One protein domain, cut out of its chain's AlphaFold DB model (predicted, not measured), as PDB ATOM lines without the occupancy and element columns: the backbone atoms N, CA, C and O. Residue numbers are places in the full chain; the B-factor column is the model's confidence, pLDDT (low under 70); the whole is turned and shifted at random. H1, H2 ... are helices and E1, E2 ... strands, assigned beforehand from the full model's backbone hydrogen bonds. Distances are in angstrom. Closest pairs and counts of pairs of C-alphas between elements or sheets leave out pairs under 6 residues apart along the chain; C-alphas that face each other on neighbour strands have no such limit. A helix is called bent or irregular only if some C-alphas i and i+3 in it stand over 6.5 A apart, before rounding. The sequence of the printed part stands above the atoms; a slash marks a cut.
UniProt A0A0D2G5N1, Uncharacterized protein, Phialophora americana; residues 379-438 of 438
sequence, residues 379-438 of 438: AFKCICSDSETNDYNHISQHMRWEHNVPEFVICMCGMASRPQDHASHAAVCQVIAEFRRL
ATOM      1  N   ALA A 379      23.174  19.713 -19.781       77.44
ATOM      2  CA  ALA A 379      23.520  18.318 -19.954       77.44
ATOM      3  C   ALA A 379      22.329  17.583 -20.577       77.44
ATOM      4  O   ALA A 379      21.169  17.823 -20.233       77.44
ATOM      5  N   PHE A 380      22.607  16.671 -21.500       85.50
ATOM      6  CA  PHE A 380      21.569  15.853 -22.100       85.50
ATOM      7  C   PHE A 380      21.008  14.903 -21.035       85.50
ATOM      8  O   PHE A 380      21.760  14.137 -20.423       85.50
ATOM      9  N   LYS A 381      19.689  14.952 -20.816       87.88
ATOM     10  CA  LYS A 381      18.966  14.076 -19.884       87.88
ATOM     11  C   LYS A 381      17.995  13.181 -20.656       87.88
ATOM     12  O   LYS A 381      17.183  13.682 -21.432       87.88
ATOM     13  N   CYS A 382      18.074  11.865 -20.445       87.31
ATOM     14  CA  CYS A 382      17.054  10.933 -20.933       87.31
ATOM     15  C   CYS A 382      15.835  10.954 -20.007       87.31
ATOM     16  O   CYS A 382      15.980  11.090 -18.799       87.31
ATOM     17  N   ILE A 383      14.635  10.726 -20.539       85.56
ATOM     18  CA  ILE A 383      13.434  10.496 -19.712       85.56
ATOM     19  C   ILE A 383      13.574   9.197 -18.898       85.56
ATOM     20  O   ILE A 383      13.050   9.079 -17.796       85.56
ATOM     21  N   CYS A 384      14.310   8.236 -19.442       85.56
ATOM     22  CA  CYS A 384      14.546   6.918 -18.879       85.56
ATOM     23  C   CYS A 384      15.679   6.840 -17.850       85.56
ATOM     24  O   CYS A 384      15.795   5.836 -17.154       85.56
ATOM     25  N   SER A 385      16.531   7.864 -17.771       82.38
ATOM     26  CA  SER A 385      17.687   7.870 -16.882       82.38
ATOM     27  C   SER A 385      17.815   9.213 -16.184       82.38
ATOM     28  O   SER A 385      17.894  10.265 -16.816       82.38
ATOM     29  N   ASP A 386      17.922   9.172 -14.860       81.88
ATOM     30  CA  ASP A 386      18.212  10.360 -14.065       81.88
ATOM     31  C   ASP A 386      19.659  10.854 -14.214       81.88
ATOM     32  O   ASP A 386      19.998  11.919 -13.694       81.88
ATOM     33  N   SER A 387      20.511  10.121 -14.941       77.31
ATOM     34  CA  SER A 387      21.882  10.537 -15.220       77.31
ATOM     35  C   SER A 387      21.948  11.571 -16.347       77.31
ATOM     36  O   SER A 387      21.531  11.315 -17.476       77.31
ATOM     37  N   GLU A 388      22.561  12.710 -16.049       86.56
ATOM     38  CA  GLU A 388      22.912  13.747 -17.017       86.56
ATOM     39  C   GLU A 388      24.249  13.419 -17.714       86.56
ATOM     40  O   GLU A 388      25.229  13.061 -17.053       86.56
ATOM     41  N   THR A 389      24.326  13.568 -19.042       84.62
ATOM     42  CA  THR A 389      25.579  13.429 -19.810       84.62
ATOM     43  C   THR A 389      25.864  14.664 -20.660       84.62
ATOM     44  O   THR A 389      24.988  15.208 -21.318       84.62
ATOM     45  N   ASN A 390      27.126  15.096 -20.687       83.50
ATOM     46  CA  ASN A 390      27.584  16.206 -21.536       83.50
ATOM     47  C   ASN A 390      28.083  15.739 -22.914       83.50
ATOM     48  O   ASN A 390      28.570  16.552 -23.703       83.50
ATOM     49  N   ASP A 391      28.027  14.434 -23.187       84.94
ATOM     50  CA  ASP A 391      28.492  13.850 -24.442       84.94
ATOM     51  C   ASP A 391      27.307  13.465 -25.334       84.94
ATOM     52  O   ASP A 391      26.499  12.599 -24.985       84.94
ATOM     53  N   TYR A 392      27.229  14.111 -26.501       80.06
ATOM     54  CA  TYR A 392      26.206  13.858 -27.513       80.06
ATOM     55  C   TYR A 392      26.235  12.407 -28.012       80.06
ATOM     56  O   TYR A 392      25.182  11.819 -28.267       80.06
ATOM     57  N   ASN A 393      27.422  11.803 -28.123       82.75
ATOM     58  CA  ASN A 393      27.547  10.432 -28.611       82.75
ATOM     59  C   ASN A 393      26.957   9.441 -27.604       82.75
ATOM     60  O   ASN A 393      26.234   8.532 -28.000       82.75
ATOM     61  N   HIS A 394      27.181   9.669 -26.305       87.06
ATOM     62  CA  HIS A 394      26.625   8.819 -25.253       87.06
ATOM     63  C   HIS A 394      25.097   8.898 -25.184       87.06
ATOM     64  O   HIS A 394      24.449   7.858 -25.111       87.06
ATOM     65  N   ILE A 395      24.496  10.098 -25.246       89.62
ATOM     66  CA  ILE A 395      23.026  10.201 -25.237       89.62
ATOM     67  C   ILE A 395      22.414   9.639 -26.526       89.62
ATOM     68  O   ILE A 395      21.381   8.980 -26.471       89.62
ATOM     69  N   SER A 396      23.063   9.832 -27.677       82.69
ATOM     70  CA  SER A 396      22.572   9.302 -28.955       82.69
ATOM     71  C   SER A 396      22.610   7.774 -28.979       82.69
ATOM     72  O   SER A 396      21.650   7.140 -29.406       82.69
ATOM     73  N   GLN A 397      23.690   7.174 -28.474       88.00
ATOM     74  CA  GLN A 397      23.817   5.723 -28.343       88.00
ATOM     75  C   GLN A 397      22.787   5.156 -27.363       88.00
ATOM     76  O   GLN A 397      22.118   4.176 -27.671       88.00
ATOM     77  N   HIS A 398      22.593   5.820 -26.226       89.69
ATOM     78  CA  HIS A 398      21.589   5.447 -25.238       89.69
ATOM     79  C   HIS A 398      20.157   5.516 -25.791       89.69
ATOM     80  O   HIS A 398      19.395   4.571 -25.621       89.69
ATOM     81  N   MET A 399      19.802   6.572 -26.529       88.38
ATOM     82  CA  MET A 399      18.494   6.684 -27.193       88.38
ATOM     83  C   MET A 399      18.296   5.604 -28.269       88.38
ATOM     84  O   MET A 399      17.187   5.105 -28.456       88.38
ATOM     85  N   ARG A 400      19.364   5.192 -28.960       87.62
ATOM     86  CA  ARG A 400      19.294   4.082 -29.919       87.62
ATOM     87  C   ARG A 400      19.082   2.740 -29.228       87.62
ATOM     88  O   ARG A 400      18.262   1.963 -29.695       87.62
ATOM     89  N   TRP A 401      19.802   2.470 -28.144       89.31
ATOM     90  CA  TRP A 401      19.782   1.163 -27.484       89.31
ATOM     91  C   TRP A 401      18.585   0.979 -26.552       89.31
ATOM     92  O   TRP A 401      17.884  -0.019 -26.662       89.31
ATOM     93  N   GLU A 402      18.309   1.956 -25.689       89.50
ATOM     94  CA  GLU A 402      17.271   1.834 -24.655       89.50
ATOM     95  C   GLU A 402      15.876   2.214 -25.162       89.50
ATOM     96  O   GLU A 402      14.868   1.757 -24.629       89.50
ATOM     97  N   HIS A 403      15.795   3.043 -26.209       89.75
ATOM     98  CA  HIS A 403      14.515   3.477 -26.775       89.75
ATOM     99  C   HIS A 403      14.243   2.963 -28.186       89.75
ATOM    100  O   HIS A 403      13.164   3.219 -28.719       89.75
ATOM    101  N   ASN A 404      15.186   2.227 -28.781       88.44
ATOM    102  CA  ASN A 404      15.075   1.702 -30.139       88.44
ATOM    103  C   ASN A 404      14.728   2.806 -31.161       88.44
ATOM    104  O   ASN A 404      13.867   2.642 -32.025       88.44
ATOM    105  N   VAL A 405      15.368   3.975 -31.010       83.81
ATOM    106  CA  VAL A 405      15.152   5.167 -31.843       83.81
ATOM    107  C   VAL A 405      16.333   5.320 -32.814       83.81
ATOM    108  O   VAL A 405      17.330   5.952 -32.464       83.81
ATOM    109  N   PRO A 406      16.280   4.738 -34.029       60.03
ATOM    110  CA  PRO A 406      17.453   4.630 -34.900       60.03
ATOM    111  C   PRO A 406      17.923   5.966 -35.510       60.03
ATOM    112  O   PRO A 406      19.120   6.137 -35.743       60.03
ATOM    113  N   GLU A 407      17.032   6.946 -35.721       63.91
ATOM    114  CA  GLU A 407      17.324   8.121 -36.566       63.91
ATOM    115  C   GLU A 407      16.694   9.432 -36.061       63.91
ATOM    116  O   GLU A 407      15.759   9.948 -36.664       63.91
ATOM    117  N   PHE A 408      17.159  10.009 -34.951       57.28
ATOM    118  CA  PHE A 408      16.657  11.314 -34.492       57.28
ATOM    119  C   PHE A 408      17.798  12.286 -34.176       57.28
ATOM    120  O   PHE A 408      18.863  11.885 -33.705       57.28
ATOM    121  N   VAL A 409      17.555  13.578 -34.423       54.84
ATOM    122  CA  VAL A 409      18.443  14.684 -34.031       54.84
ATOM    123  C   VAL A 409      17.871  15.308 -32.760       54.84
ATOM    124  O   VAL A 409      16.695  15.677 -32.721       54.84
ATOM    125  N   ILE A 410      18.684  15.408 -31.707       60.12
ATOM    126  CA  ILE A 410      18.277  16.056 -30.454       60.12
ATOM    127  C   ILE A 410      18.415  17.570 -30.638       60.12
ATOM    128  O   ILE A 410      19.517  18.088 -30.823       60.12
ATOM    129  N   CYS A 411      17.288  18.283 -30.610       62.41
ATOM    130  CA  CYS A 411      17.258  19.741 -30.710       62.41
ATOM    131  C   CYS A 411      17.677  20.391 -29.373       62.41
ATOM    132  O   CYS A 411      17.641  19.749 -28.324       62.41
ATOM    133  N   MET A 412      18.026  21.687 -29.372       57.78
ATOM    134  CA  MET A 412      18.460  22.438 -28.171       57.78
ATOM    135  C   MET A 412      17.452  22.408 -27.008       57.78
ATOM    136  O   MET A 412      17.805  22.679 -25.870       57.78
ATOM    137  N   CYS A 413      16.191  22.082 -27.289       68.25
ATOM    138  CA  CYS A 413      15.132  21.899 -26.300       68.25
ATOM    139  C   CYS A 413      15.160  20.521 -25.600       68.25
ATOM    140  O   CYS A 413      14.286  20.254 -24.779       68.25
ATOM    141  N   GLY A 414      16.127  19.650 -25.916       67.69
ATOM    142  CA  GLY A 414      16.276  18.313 -25.327       67.69
ATOM    143  C   GLY A 414      15.307  17.264 -25.881       67.69
ATOM    144  O   GLY A 414      15.315  16.125 -25.426       67.69
ATOM    145  N   MET A 415      14.483  17.630 -26.866       73.12
ATOM    146  CA  MET A 415      13.538  16.724 -27.516       73.12
ATOM    147  C   MET A 415      14.134  16.147 -28.801       73.12
ATOM    148  O   MET A 415      14.800  16.846 -29.571       73.12
ATOM    149  N   ALA A 416      13.881  14.861 -29.031       70.19
ATOM    150  CA  ALA A 416      14.241  14.172 -30.260       70.19
ATOM    151  C   ALA A 416      13.189  14.470 -31.344       70.19
ATOM    152  O   ALA A 416      11.997  14.258 -31.120       70.19
ATOM    153  N   SER A 417      13.615  14.917 -32.531       72.75
ATOM    154  CA  SER A 417      12.748  15.018 -33.719       72.75
ATOM    155  C   SER A 417      13.227  14.123 -34.860       72.75
ATOM    156  O   SER A 417      14.437  13.920 -35.019       72.75
ATOM    157  N   ARG A 418      12.293  13.613 -35.678       70.00
ATOM    158  CA  ARG A 418      12.663  12.908 -36.912       70.00
ATOM    159  C   ARG A 418      13.444  13.871 -37.814       70.00
ATOM    160  O   ARG A 418      13.203  15.080 -37.749       70.00
ATOM    161  N   PRO A 419      14.339  13.384 -38.687       60.16
ATOM    162  CA  PRO A 419      15.148  14.248 -39.544       60.16
ATOM    163  C   PRO A 419      14.278  15.085 -40.492       60.16
ATOM    164  O   PRO A 419      14.582  16.243 -40.759       60.16
ATOM    165  N   GLN A 420      13.151  14.518 -40.927       67.06
ATOM    166  CA  GLN A 420      12.162  15.162 -41.798       67.06
ATOM    167  C   GLN A 420      11.439  16.331 -41.105       67.06
ATOM    168  O   GLN A 420      11.096  17.312 -41.759       67.06
ATOM    169  N   ASP A 421      11.304  16.278 -39.778       72.31
ATOM    170  CA  ASP A 421      10.603  17.289 -38.978       72.31
ATOM    171  C   ASP A 421      11.558  18.323 -38.363       72.31
ATOM    172  O   ASP A 421      11.129  19.218 -37.628       72.31
ATOM    173  N   HIS A 422      12.862  18.219 -38.640       70.25
ATOM    174  CA  HIS A 422      13.888  19.017 -37.973       70.25
ATOM    175  C   HIS A 422      13.719  20.522 -38.228       70.25
ATOM    176  O   HIS A 422      13.911  21.324 -37.318       70.25
ATOM    177  N   ALA A 423      13.306  20.928 -39.434       64.88
ATOM    178  CA  ALA A 423      13.089  22.341 -39.758       64.88
ATOM    179  C   ALA A 423      11.898  22.941 -38.985       64.88
ATOM    180  O   ALA A 423      12.010  24.024 -38.410       64.88
ATOM    181  N   SER A 424      10.780  22.214 -38.913       71.75
ATOM    182  CA  SER A 424       9.601  22.613 -38.136       71.75
ATOM    183  C   SER A 424       9.866  22.587 -36.631       71.75
ATOM    184  O   SER A 424       9.479  23.511 -35.919       71.75
ATOM    185  N   HIS A 425      10.580  21.574 -36.137       77.75
ATOM    186  CA  HIS A 425      10.907  21.448 -34.721       77.75
ATOM    187  C   HIS A 425      11.918  22.518 -34.281       77.75
ATOM    188  O   HIS A 425      11.759  23.112 -33.216       77.75
ATOM    189  N   ALA A 426      12.912  22.841 -35.115       68.88
ATOM    190  CA  ALA A 426      13.860  23.922 -34.849       68.88
ATOM    191  C   ALA A 426      13.158  25.286 -34.737       68.88
ATOM    192  O   ALA A 426      13.473  26.053 -33.826       68.88
ATOM    193  N   ALA A 427      12.170  25.564 -35.595       70.56
ATOM    194  CA  ALA A 427      11.365  26.783 -35.510       70.56
ATOM    195  C   ALA A 427      10.572  26.857 -34.192       70.56
ATOM    196  O   ALA A 427      10.580  27.888 -33.520       70.56
ATOM    197  N   VAL A 428       9.953  25.748 -33.767       72.19
ATOM    198  CA  VAL A 428       9.230  25.671 -32.483       72.19
ATOM    199  C   VAL A 428      10.180  25.838 -31.295       72.19
ATOM    200  O   VAL A 428       9.889  26.611 -30.382       72.19
ATOM    201  N   CYS A 429      11.347  25.188 -31.304       75.94
ATOM    202  CA  CYS A 429      12.308  25.318 -30.209       75.94
ATOM    203  C   CYS A 429      12.954  26.708 -30.150       75.94
ATOM    204  O   CYS A 429      13.277  27.173 -29.057       75.94
ATOM    205  N   GLN A 430      13.048  27.426 -31.272       70.06
ATOM    206  CA  GLN A 430      13.440  28.836 -31.282       70.06
ATOM    207  C   GLN A 430      12.363  29.741 -30.661       70.06
ATOM    208  O   GLN A 430      12.698  30.620 -29.869       70.06
ATOM    209  N   VAL A 431      11.078  29.496 -30.942       71.81
ATOM    210  CA  VAL A 431       9.964  30.228 -30.308       71.81
ATOM    211  C   VAL A 431       9.918  29.973 -28.800       71.81
ATOM    212  O   VAL A 431       9.782  30.918 -28.029       71.81
ATOM    213  N   ILE A 432      10.096  28.724 -28.356       67.75
ATOM    214  CA  ILE A 432      10.147  28.380 -26.925       67.75
ATOM    215  C   ILE A 432      11.355  29.040 -26.244       67.75
ATOM    216  O   ILE A 432      11.233  29.526 -25.119       67.75
ATOM    217  N   ALA A 433      12.512  29.082 -26.910       64.50
ATOM    218  CA  ALA A 433      13.708  29.734 -26.381       64.50
ATOM    219  C   ALA A 433      13.522  31.252 -26.221       64.50
ATOM    220  O   ALA A 433      13.921  31.801 -25.196       64.50
ATOM    221  N   GLU A 434      12.883  31.922 -27.186       69.00
ATOM    222  CA  GLU A 434      12.538  33.346 -27.072       69.00
ATOM    223  C   GLU A 434      11.452  33.589 -26.015       69.00
ATOM    224  O   GLU A 434      11.553  34.538 -25.244       69.00
ATOM    225  N   PHE A 435      10.461  32.700 -25.890       61.62
ATOM    226  CA  PHE A 435       9.429  32.817 -24.857       61.62
ATOM    227  C   PHE A 435       9.993  32.655 -23.440       61.62
ATOM    228  O   PHE A 435       9.572  33.365 -22.541       61.62
ATOM    229  N   ARG A 436      10.976  31.769 -23.232       63.81
ATOM    230  CA  ARG A 436      11.686  31.632 -21.943       63.81
ATOM    231  C   ARG A 436      12.608  32.811 -21.620       63.81
ATOM    232  O   ARG A 436      13.102  32.904 -20.498       63.81
ATOM    233  N   ARG A 437      12.925  33.640 -22.615       63.56
ATOM    234  CA  ARG A 437      13.809  34.800 -22.471       63.56
ATOM    235  C   ARG A 437      13.049  36.055 -22.027       63.56
ATOM    236  O   ARG A 437      13.674  36.940 -21.440       63.56
ATOM    237  N   LEU A 438      11.761  36.135 -22.361       58.25
ATOM    238  CA  LEU A 438      10.812  37.145 -21.888       58.25
ATOM    239  C   LEU A 438      10.350  36.810 -20.468       58.25
ATOM    240  O   LEU A 438      10.148  37.781 -19.705       58.25
TER     241      LEU A 438
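What this domain is: This is residues 379 to 438 of the 438 residues of an uncharacterized protein of Phialophora americana (UniProt A0A0D2G5N1). A small hairpin of two short strands, E1 and E2, with the helix H1 packed on it, mostly on E1, makes one lobe; a longer helix, H2, makes the other, and a long link, residues 404 to 418, runs between them and folds back on itself on the way. The printed part has 60 residues, with the named elements in the order E1, E2, H1, H2; the sheet has the order E1 - E2 and is antiparallel. The class is mixed, helices and strands. The whole is only just compact, close to loose, with a radius of gyration of the C-alphas of 12.3 A, and it spans 35 by 26 by 16 A along its three main axes.

How they stand to each other: The strands E1, residues 380 to 382, and E2, residues 385 to 389, form a hairpin, antiparallel with 162 degrees between their directions. N 380 and O 389 are within hydrogen-bond range at 2.8 A, and N 389 and O 380 at 3.0 A. The helix H1, residues 392 to 403, has 5 pairs of C-alphas within 8 A of E1; the closest are those of Phe 380 and Ile 395, 6.6 A apart. Between H1 and E2 there is 1 such pair, the C-alphas of Thr 389 and Ile 395, 6.8 A apart. The helix H2, residues 419 to 435, is apart from E1, from E2 and from H1. In H1 every O i to N i+4 pair is within hydrogen-bond range; in H2 11 of 13 are.

Where its parts are: E1 begins at C-alpha 380, at (21.569, 15.853, -22.100), and is 6.8 A long from first to last C-alpha. E2 is 10.1 A long. H1, from Tyr 392 to His 403, measures 15.7 A. H2, from Pro 419 to Phe 435, measures 24.4 A and ends at C-alpha 435, at (9.429, 32.817, -24.857). H2 is irregular, with C-alphas 420 and 423 7.5 A apart, and it has a kink of 32 degrees near residue 426.

The domain as a whole: The two C-alphas farthest apart are those of Trp 401 and Leu 438, at 37.5 A. The printed part has no cut and ends at residue 438, the chain's last. The links E1 to E2 and E2 to H1 are tight, with 2 residues each. The link H1 to H2 is long, with 15 residues, and within it residues 409 to 410 pair with residues 416 to 417, antiparallel. The mean pLDDT of the printed part is 75.1; 20 residues are under 70, namely residues 406 to 414, 419 to 420, 423, 426 and 432 to 438.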